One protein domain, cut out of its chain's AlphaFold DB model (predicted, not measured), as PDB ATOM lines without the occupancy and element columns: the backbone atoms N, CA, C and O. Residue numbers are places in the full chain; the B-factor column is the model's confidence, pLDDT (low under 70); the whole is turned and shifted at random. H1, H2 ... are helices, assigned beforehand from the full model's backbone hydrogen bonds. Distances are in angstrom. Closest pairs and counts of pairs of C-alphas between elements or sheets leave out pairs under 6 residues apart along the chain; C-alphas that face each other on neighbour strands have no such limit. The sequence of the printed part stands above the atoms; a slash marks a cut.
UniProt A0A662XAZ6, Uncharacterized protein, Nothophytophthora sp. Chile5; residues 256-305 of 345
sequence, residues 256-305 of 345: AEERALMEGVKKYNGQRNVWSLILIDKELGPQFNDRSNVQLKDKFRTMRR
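AT A GLANCE: This is residues 256 to 305 of the 345 residues of an uncharacterized protein of Nothophytophthora sp. Chile5 (UniProt A0A662XAZ6). Three helices and one short one make a small compact cluster: H2 and H4 meet near their first residues, Trp 275 and Asn 293, in a wide V, and H1 passes across the open side of that V, at a steep tilt to H2 and about perpendicular to H4. The short H3 packs at the first residues of H1, and H2, H3 and H4 together form a shallow cup along one side of H1. The printed part has 50 residues with four named helices, in the order H1, H2, H3, H4, and no named strand; its class is all helix. It is compact, with a radius of gyration of the C-alphas of 9.6 A and spans of 28 by 22 by 17 A.

HOW THE PARTS SIT: H1, residues 256 to 267, is one of two hubs, touching three other helices. With its residues 261 to 265 alone it touches H2, residues 274 to 280, at a steep tilt of 62 degrees, opposite ways; the closest C-alphas, those of Gly 264 and Ile 278, are 5.4 A apart. With residues 256 to 260 alone H1 touches H3, residues 285 to 288, where the C-alphas of Glu 257 and Gln 287 come closest at 6.0 A. H2 and H3 touch only at the corner by their tight link, with the closest C-alphas, those of Leu 279 and Gly 285, 4.1 A apart. H4, residues 293 to 305, touches H2 with residues 293 to 297 alone, at a steep tilt of 51 degrees, opposite ways; the closest C-alphas, those of Trp 275 and Asn 293, are 5.0 A apart. H1 and H4 only just touch, with 3 pairs of C-alphas within 8 A, the closest being Leu 261 and Leu 296 at 7.2 A, and they are about perpendicular at 88 degrees. H3 and H4 are apart. H2 is the other hub. In H1 and H4 every O i to N i+4 pair is within hydrogen-bond range, in H2 2 of 3 are, and H3 is too short for such a pair.

IN THESE COORDINATES: H1 begins at C-alpha 256 (-8.875, 13.086, -4.691) and is 16.2 A long from first to last C-alpha. H2 measures 10.2 A and begins at C-alpha 274 (-26.727, 17.861, -2.494). H3 measures 5.5 A. H4, the longest helix, measures 18.7 A and ends at C-alpha 305 (-22.376, 2.635, -13.323).

THE WHOLE: The C-alphas of Lys 282 and Arg 305 are the two farthest apart, at 28.5 A. The printed part has no cut. The link from H1 to H2 is short, with 6 residues, and those from H2 to H3 and from H3 to H4 are tight, with 4 residues each. The mean pLDDT of the printed part is 85.8; residues 289 to 290 are under 70.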
ATOM      1  N   ALA A 256      -8.551  12.187  -5.797       80.88
ATOM      2  CA  ALA A 256      -8.875  13.086  -4.691       80.88
ATOM      3  C   ALA A 256     -10.281  13.685  -4.832       80.88
ATOM      4  O   ALA A 256     -11.095  13.521  -3.926       80.88
ATOM      5  N   GLU A 257     -10.595  14.255  -6.001       83.94
ATOM      6  CA  GLU A 257     -11.936  14.764  -6.315       83.94
ATOM      7  C   GLU A 257     -12.998  13.650  -6.231       83.94
ATOM      8  O   GLU A 257     -14.098  13.878  -5.739       83.94
ATOM      9  N   GLU A 258     -12.688  12.430  -6.683       89.06
ATOM     10  CA  GLU A 258     -13.607  11.284  -6.601       89.06
ATOM     11  C   GLU A 258     -13.895  10.860  -5.157       89.06
ATOM     12  O   GLU A 258     -15.039  10.544  -4.820       89.06
ATOM     13  N   ARG A 259     -12.881  10.891  -4.285       88.06
ATOM     14  CA  ARG A 259     -13.038  10.604  -2.855       88.06
ATOM     15  C   ARG A 259     -13.859  11.683  -2.156       88.06
ATOM     16  O   ARG A 259     -14.813  11.346  -1.461       88.06
ATOM     17  N   ALA A 260     -13.539  12.955  -2.393       89.00
ATOM     18  CA  ALA A 260     -14.297  14.082  -1.857       89.00
ATOM     19  C   ALA A 260     -15.749  14.081  -2.358       89.00
ATOM     20  O   ALA A 260     -16.665  14.441  -1.624       89.00
ATOM     21  N   LEU A 261     -15.990  13.614  -3.588       91.31
ATOM     22  CA  LEU A 261     -17.336  13.504  -4.148       91.31
ATOM     23  C   LEU A 261     -18.137  12.416  -3.430       91.31
ATOM     24  O   LEU A 261     -19.302  12.624  -3.098       91.31
ATOM     25  N   MET A 262     -17.514  11.268  -3.155       90.19
ATOM     26  CA  MET A 262     -18.123  10.191  -2.367       90.19
ATOM     27  C   MET A 262     -18.430  10.639  -0.936       90.19
ATOM     28  O   MET A 262     -19.519  10.372  -0.423       90.19
ATOM     29  N   GLU A 263     -17.496  11.350  -0.308       90.62
ATOM     30  CA  GLU A 263     -17.660  11.907   1.033       90.62
ATOM     31  C   GLU A 263     -18.784  12.946   1.080       90.62
ATOM     32  O   GLU A 263     -19.673  12.853   1.924       90.62
ATOM     33  N   GLY A 264     -18.818  13.869   0.120       90.19
ATOM     34  CA  GLY A 264     -19.858  14.884   0.006       90.19
ATOM     35  C   GLY A 264     -21.250  14.304  -0.225       90.19
ATOM     36  O   GLY A 264     -22.209  14.725   0.423       90.19
ATOM     37  N   VAL A 265     -21.377  13.295  -1.092       91.62
ATOM     38  CA  VAL A 265     -22.665  12.620  -1.324       91.62
ATOM     39  C   VAL A 265     -23.122  11.850  -0.086       91.62
ATOM     40  O   VAL A 265     -24.313  11.842   0.211       91.62
ATOM     41  N   LYS A 266     -22.194  11.245   0.666       90.69
ATOM     42  CA  LYS A 266     -22.502  10.596   1.947       90.69
ATOM     43  C   LYS A 266     -22.944  11.618   3.002       90.69
ATOM     44  O   LYS A 266     -23.932  11.379   3.692       90.69
ATOM     45  N   LYS A 267     -22.243  12.749   3.105       90.69
ATOM     46  CA  LYS A 267     -22.475  13.812   4.095       90.69
ATOM     47  C   LYS A 267     -23.810  14.530   3.890       90.69
ATOM     48  O   LYS A 267     -24.531  14.767   4.851       90.69
ATOM     49  N   TYR A 268     -24.161  14.831   2.642       90.06
ATOM     50  CA  TYR A 268     -25.383  15.558   2.278       90.06
ATOM     51  C   TYR A 268     -26.497  14.648   1.739       90.06
ATOM     52  O   TYR A 268     -27.406  15.112   1.044       90.06
ATOM     53  N   ASN A 269     -26.440  13.347   2.041       85.81
ATOM     54  CA  ASN A 269     -27.419  12.379   1.561       85.81
ATOM     55  C   ASN A 269     -28.853  12.776   1.966       85.81
ATOM     56  O   ASN A 269     -29.107  13.161   3.105       85.81
ATOM     57  N   GLY A 270     -29.796  12.683   1.026       80.00
ATOM     58  CA  GLY A 270     -31.213  13.000   1.256       80.00
ATOM     59  C   GLY A 270     -31.597  14.486   1.182       80.00
ATOM     60  O   GLY A 270     -32.782  14.801   1.246       80.00
ATOM     61  N   GLN A 271     -30.647  15.408   0.997       84.94
ATOM     62  CA  GLN A 271     -30.957  16.837   0.858       84.94
ATOM     63  C   GLN A 271     -31.357  17.201  -0.585       84.94
ATOM     64  O   GLN A 271     -30.890  16.598  -1.546       84.94
ATOM     65  N   ARG A 272     -32.211  18.216  -0.788       81.19
ATOM     66  CA  ARG A 272     -32.696  18.588  -2.139       81.19
ATOM     67  C   ARG A 272     -31.581  19.116  -3.061       81.19
ATOM     68  O   ARG A 272     -31.635  18.895  -4.267       81.19
ATOM     69  N   ASN A 273     -30.560  19.766  -2.498       87.12
ATOM     70  CA  ASN A 273     -29.510  20.476  -3.238       87.12
ATOM     71  C   ASN A 273     -28.102  19.898  -3.006       87.12
ATOM     72  O   ASN A 273     -27.133  20.653  -3.011       87.12
ATOM     73  N   VAL A 274     -27.988  18.574  -2.817       89.12
ATOM     74  CA  VAL A 274     -26.727  17.861  -2.494       89.12
ATOM     75  C   VAL A 274     -25.522  18.402  -3.271       89.12
ATOM     76  O   VAL A 274     -24.508  18.755  -2.688       89.12
ATOM     77  N   TRP A 275     -25.644  18.530  -4.592       92.25
ATOM     78  CA  TRP A 275     -24.534  18.912  -5.473       92.25
ATOM     79  C   TRP A 275     -24.036  20.342  -5.259       92.25
ATOM     80  O   TRP A 275     -22.841  20.590  -5.363       92.25
ATOM     81  N   SER A 276     -24.940  21.278  -4.966       90.25
ATOM     82  CA  SER A 276     -24.569  22.660  -4.655       90.25
ATOM     83  C   SER A 276     -23.997  22.767  -3.244       90.25
ATOM     84  O   SER A 276     -23.061  23.526  -3.028       90.25
ATOM     85  N   LEU A 277     -24.525  21.976  -2.305       87.62
ATOM     86  CA  LEU A 277     -24.060  21.932  -0.919       87.62
ATOM     87  C   LEU A 277     -22.619  21.427  -0.806       87.62
ATOM     88  O   LEU A 277     -21.843  21.986  -0.045       87.62
ATOM     89  N   ILE A 278     -22.241  20.439  -1.619       90.06
ATOM     90  CA  ILE A 278     -20.859  19.941  -1.689       90.06
ATOM     91  C   ILE A 278     -19.883  21.037  -2.143       90.06
ATOM     92  O   ILE A 278     -18.759  21.083  -1.659       90.06
ATOM     93  N   LEU A 279     -20.301  21.923  -3.054       86.69
ATOM     94  CA  LEU A 279     -19.439  22.990  -3.577       86.69
ATOM     95  C   LEU A 279     -19.258  24.161  -2.605       86.69
ATOM     96  O   LEU A 279     -18.228  24.821  -2.653       86.69
ATOM     97  N   ILE A 280     -20.242  24.424  -1.742       86.56
ATOM     98  CA  ILE A 280     -20.156  25.481  -0.718       86.56
ATOM     99  C   ILE A 280     -19.607  24.972   0.623       86.56
ATOM    100  O   ILE A 280     -19.391  25.768   1.534       86.56
ATOM    101  N   ASP A 281     -19.423  23.657   0.775       85.38
ATOM    102  CA  ASP A 281     -18.848  23.063   1.979       85.38
ATOM    103  C   ASP A 281     -17.391  23.512   2.144       85.38
ATOM    104  O   ASP A 281     -16.600  23.473   1.201       85.38
ATOM    105  N   LYS A 282     -17.040  23.939   3.359       85.31
ATOM    106  CA  LYS A 282     -15.743  24.545   3.680       85.31
ATOM    107  C   LYS A 282     -14.552  23.609   3.433       85.31
ATOM    108  O   LYS A 282     -13.470  24.089   3.113       85.31
ATOM    109  N   GLU A 283     -14.753  22.301   3.565       82.25
ATOM    110  CA  GLU A 283     -13.695  21.288   3.471       82.25
ATOM    111  C   GLU A 283     -13.693  20.591   2.099       82.25
ATOM    112  O   GLU A 283     -12.642  20.241   1.560       82.25
ATOM    113  N   LEU A 284     -14.876  20.399   1.503       83.88
ATOM    114  CA  LEU A 284     -15.036  19.688   0.230       83.88
ATOM    115  C   LEU A 284     -15.003  20.620  -0.985       83.88
ATOM    116  O   LEU A 284     -14.433  20.256  -2.013       83.88
ATOM    117  N   GLY A 285     -15.575  21.820  -0.878       79.44
ATOM    118  CA  GLY A 285     -15.662  22.809  -1.956       79.44
ATOM    119  C   GLY A 285     -14.312  23.166  -2.593       79.44
ATOM    120  O   GLY A 285     -14.205  23.086  -3.820       79.44
ATOM    121  N   PRO A 286     -13.246  23.443  -1.810       83.69
ATOM    122  CA  PRO A 286     -11.911  23.733  -2.342       83.69
ATOM    123  C   PRO A 286     -11.277  22.589  -3.150       83.69
ATOM    124  O   PRO A 286     -10.337  22.807  -3.907       83.69
ATOM    125  N   GLN A 287     -11.774  21.352  -3.034       80.62
ATOM    126  CA  GLN A 287     -11.285  20.246  -3.867       80.62
ATOM    127  C   GLN A 287     -11.854  20.285  -5.291       80.62
ATOM    128  O   GLN A 287     -11.313  19.651  -6.195       80.62
ATOM    129  N   PHE A 288     -12.922  21.055  -5.509       79.38
ATOM    130  CA  PHE A 288     -13.668  21.134  -6.760       79.38
ATOM    131  C   PHE A 288     -13.488  22.474  -7.479       79.38
ATOM    132  O   PHE A 288     -14.373  22.835  -8.243       79.38
ATOM    133  N   ASN A 289     -12.355  23.161  -7.260       61.19
ATOM    134  CA  ASN A 289     -11.976  24.514  -7.720       61.19
ATOM    135  C   ASN A 289     -12.679  25.057  -8.983       61.19
ATOM    136  O   ASN A 289     -13.120  26.200  -8.978       61.19
ATOM    137  N   ASP A 290     -12.841  24.239 -10.031       69.81
ATOM    138  CA  ASP A 290     -13.412  24.662 -11.322       69.81
ATOM    139  C   ASP A 290     -14.618  23.812 -11.774       69.81
ATOM    140  O   ASP A 290     -14.983  23.782 -12.955       69.81
ATOM    141  N   ARG A 291     -15.208  23.026 -10.867       81.19
ATOM    142  CA  ARG A 291     -16.275  22.070 -11.176       81.19
ATOM    143  C   ARG A 291     -17.644  22.636 -10.821       81.19
ATOM    144  O   ARG A 291     -17.878  23.193  -9.758       81.19
ATOM    145  N   SER A 292     -18.596  22.407 -11.715       84.12
ATOM    146  CA  SER A 292     -20.003  22.761 -11.536       84.12
ATOM    147  C   SER A 292     -20.807  21.631 -10.890       84.12
ATOM    148  O   SER A 292     -20.479  20.449 -11.015       84.12
ATOM    149  N   ASN A 293     -21.942  21.984 -10.279       86.81
ATOM    150  CA  ASN A 293     -22.860  21.014  -9.672       86.81
ATOM    151  C   ASN A 293     -23.336  19.935 -10.675       86.81
ATOM    152  O   ASN A 293     -23.515  18.774 -10.305       86.81
ATOM    153  N   VAL A 294     -23.463  20.294 -11.959       84.94
ATOM    154  CA  VAL A 294     -23.837  19.380 -13.045       84.94
ATOM    155  C   VAL A 294     -22.729  18.356 -13.287       84.94
ATOM    156  O   VAL A 294     -23.008  17.164 -13.386       84.94
ATOM    157  N   GLN A 295     -21.466  18.793 -13.300       86.88
ATOM    158  CA  GLN A 295     -20.319  17.900 -13.481       86.88
ATOM    159  C   GLN A 295     -20.173  16.905 -12.323       86.88
ATOM    160  O   GLN A 295     -19.887  15.736 -12.575       86.88
ATOM    161  N   LEU A 296     -20.415  17.329 -11.075       90.19
ATOM    162  CA  LEU A 296     -20.413  16.436  -9.907       90.19
ATOM    163  C   LEU A 296     -21.519  15.377 -10.019       90.19
ATOM    164  O   LEU A 296     -21.264  14.184  -9.838       90.19
ATOM    165  N   LYS A 297     -22.734  15.800 -10.388       89.69
ATOM    166  CA  LYS A 297     -23.876  14.902 -10.595       89.69
ATOM    167  C   LYS A 297     -23.591  13.869 -11.688       89.69
ATOM    168  O   LYS A 297     -23.798  12.674 -11.474       89.69
ATOM    169  N   ASP A 298     -23.110  14.305 -12.847       88.12
ATOM    170  CA  ASP A 298     -22.849  13.420 -13.986       88.12
ATOM    171  C   ASP A 298     -21.667  12.478 -13.724       88.12
ATOM    172  O   ASP A 298     -21.727  11.288 -14.065       88.12
ATOM    173  N   LYS A 299     -20.633  12.951 -13.019       90.56
ATOM    174  CA  LYS A 299     -19.537  12.099 -12.556       90.56
ATOM    175  C   LYS A 299     -20.024  11.027 -11.589       90.56
ATOM    176  O   LYS A 299     -19.725   9.855 -11.806       90.56
ATOM    177  N   PHE A 300     -20.815  11.390 -10.579       89.88
ATOM    178  CA  PHE A 300     -21.344  10.427  -9.612       89.88
ATOM    179  C   PHE A 300     -22.235   9.373 -10.284       89.88
ATOM    180  O   PHE A 300     -22.130   8.182  -9.992       89.88
ATOM    181  N   ARG A 301     -23.063   9.773 -11.261       88.81
ATOM    182  CA  ARG A 301     -23.844   8.824 -12.079       88.81
ATOM    183  C   ARG A 301     -22.949   7.844 -12.832       88.81
ATOM    184  O   ARG A 301     -23.292   6.669 -12.928       88.81
ATOM    185  N   THR A 302     -21.824   8.321 -13.352       87.38
ATOM    186  CA  THR A 302     -20.847   7.486 -14.059       87.38
ATOM    187  C   THR A 302     -20.141   6.527 -13.100       87.38
ATOM    188  O   THR A 302     -20.083   5.336 -13.386       87.38
ATOM    189  N   MET A 303     -19.717   7.002 -11.923       85.44
ATOM    190  CA  MET A 303     -19.089   6.173 -10.882       85.44
ATOM    191  C   MET A 303     -20.016   5.066 -10.364       85.44
ATOM    192  O   MET A 303     -19.569   3.947 -10.114       85.44
ATOM    193  N   ARG A 304     -21.323   5.349 -10.242       84.50
ATOM    194  CA  ARG A 304     -22.328   4.337  -9.875       84.50
ATOM    195  C   ARG A 304     -22.486   3.248 -10.929       84.50
ATOM    196  O   ARG A 304     -22.783   2.111 -10.582       84.50
ATOM    197  N   ARG A 305     -22.314   3.593 -12.208       81.19
ATOM    198  CA  ARG A 305     -22.376   2.635 -13.323       81.19
ATOM    199  C   ARG A 305     -21.092   1.822 -13.452       81.19
ATOM    200  O   ARG A 305     -21.169   0.659 -13.818       81.19
TER     201      ARG A 305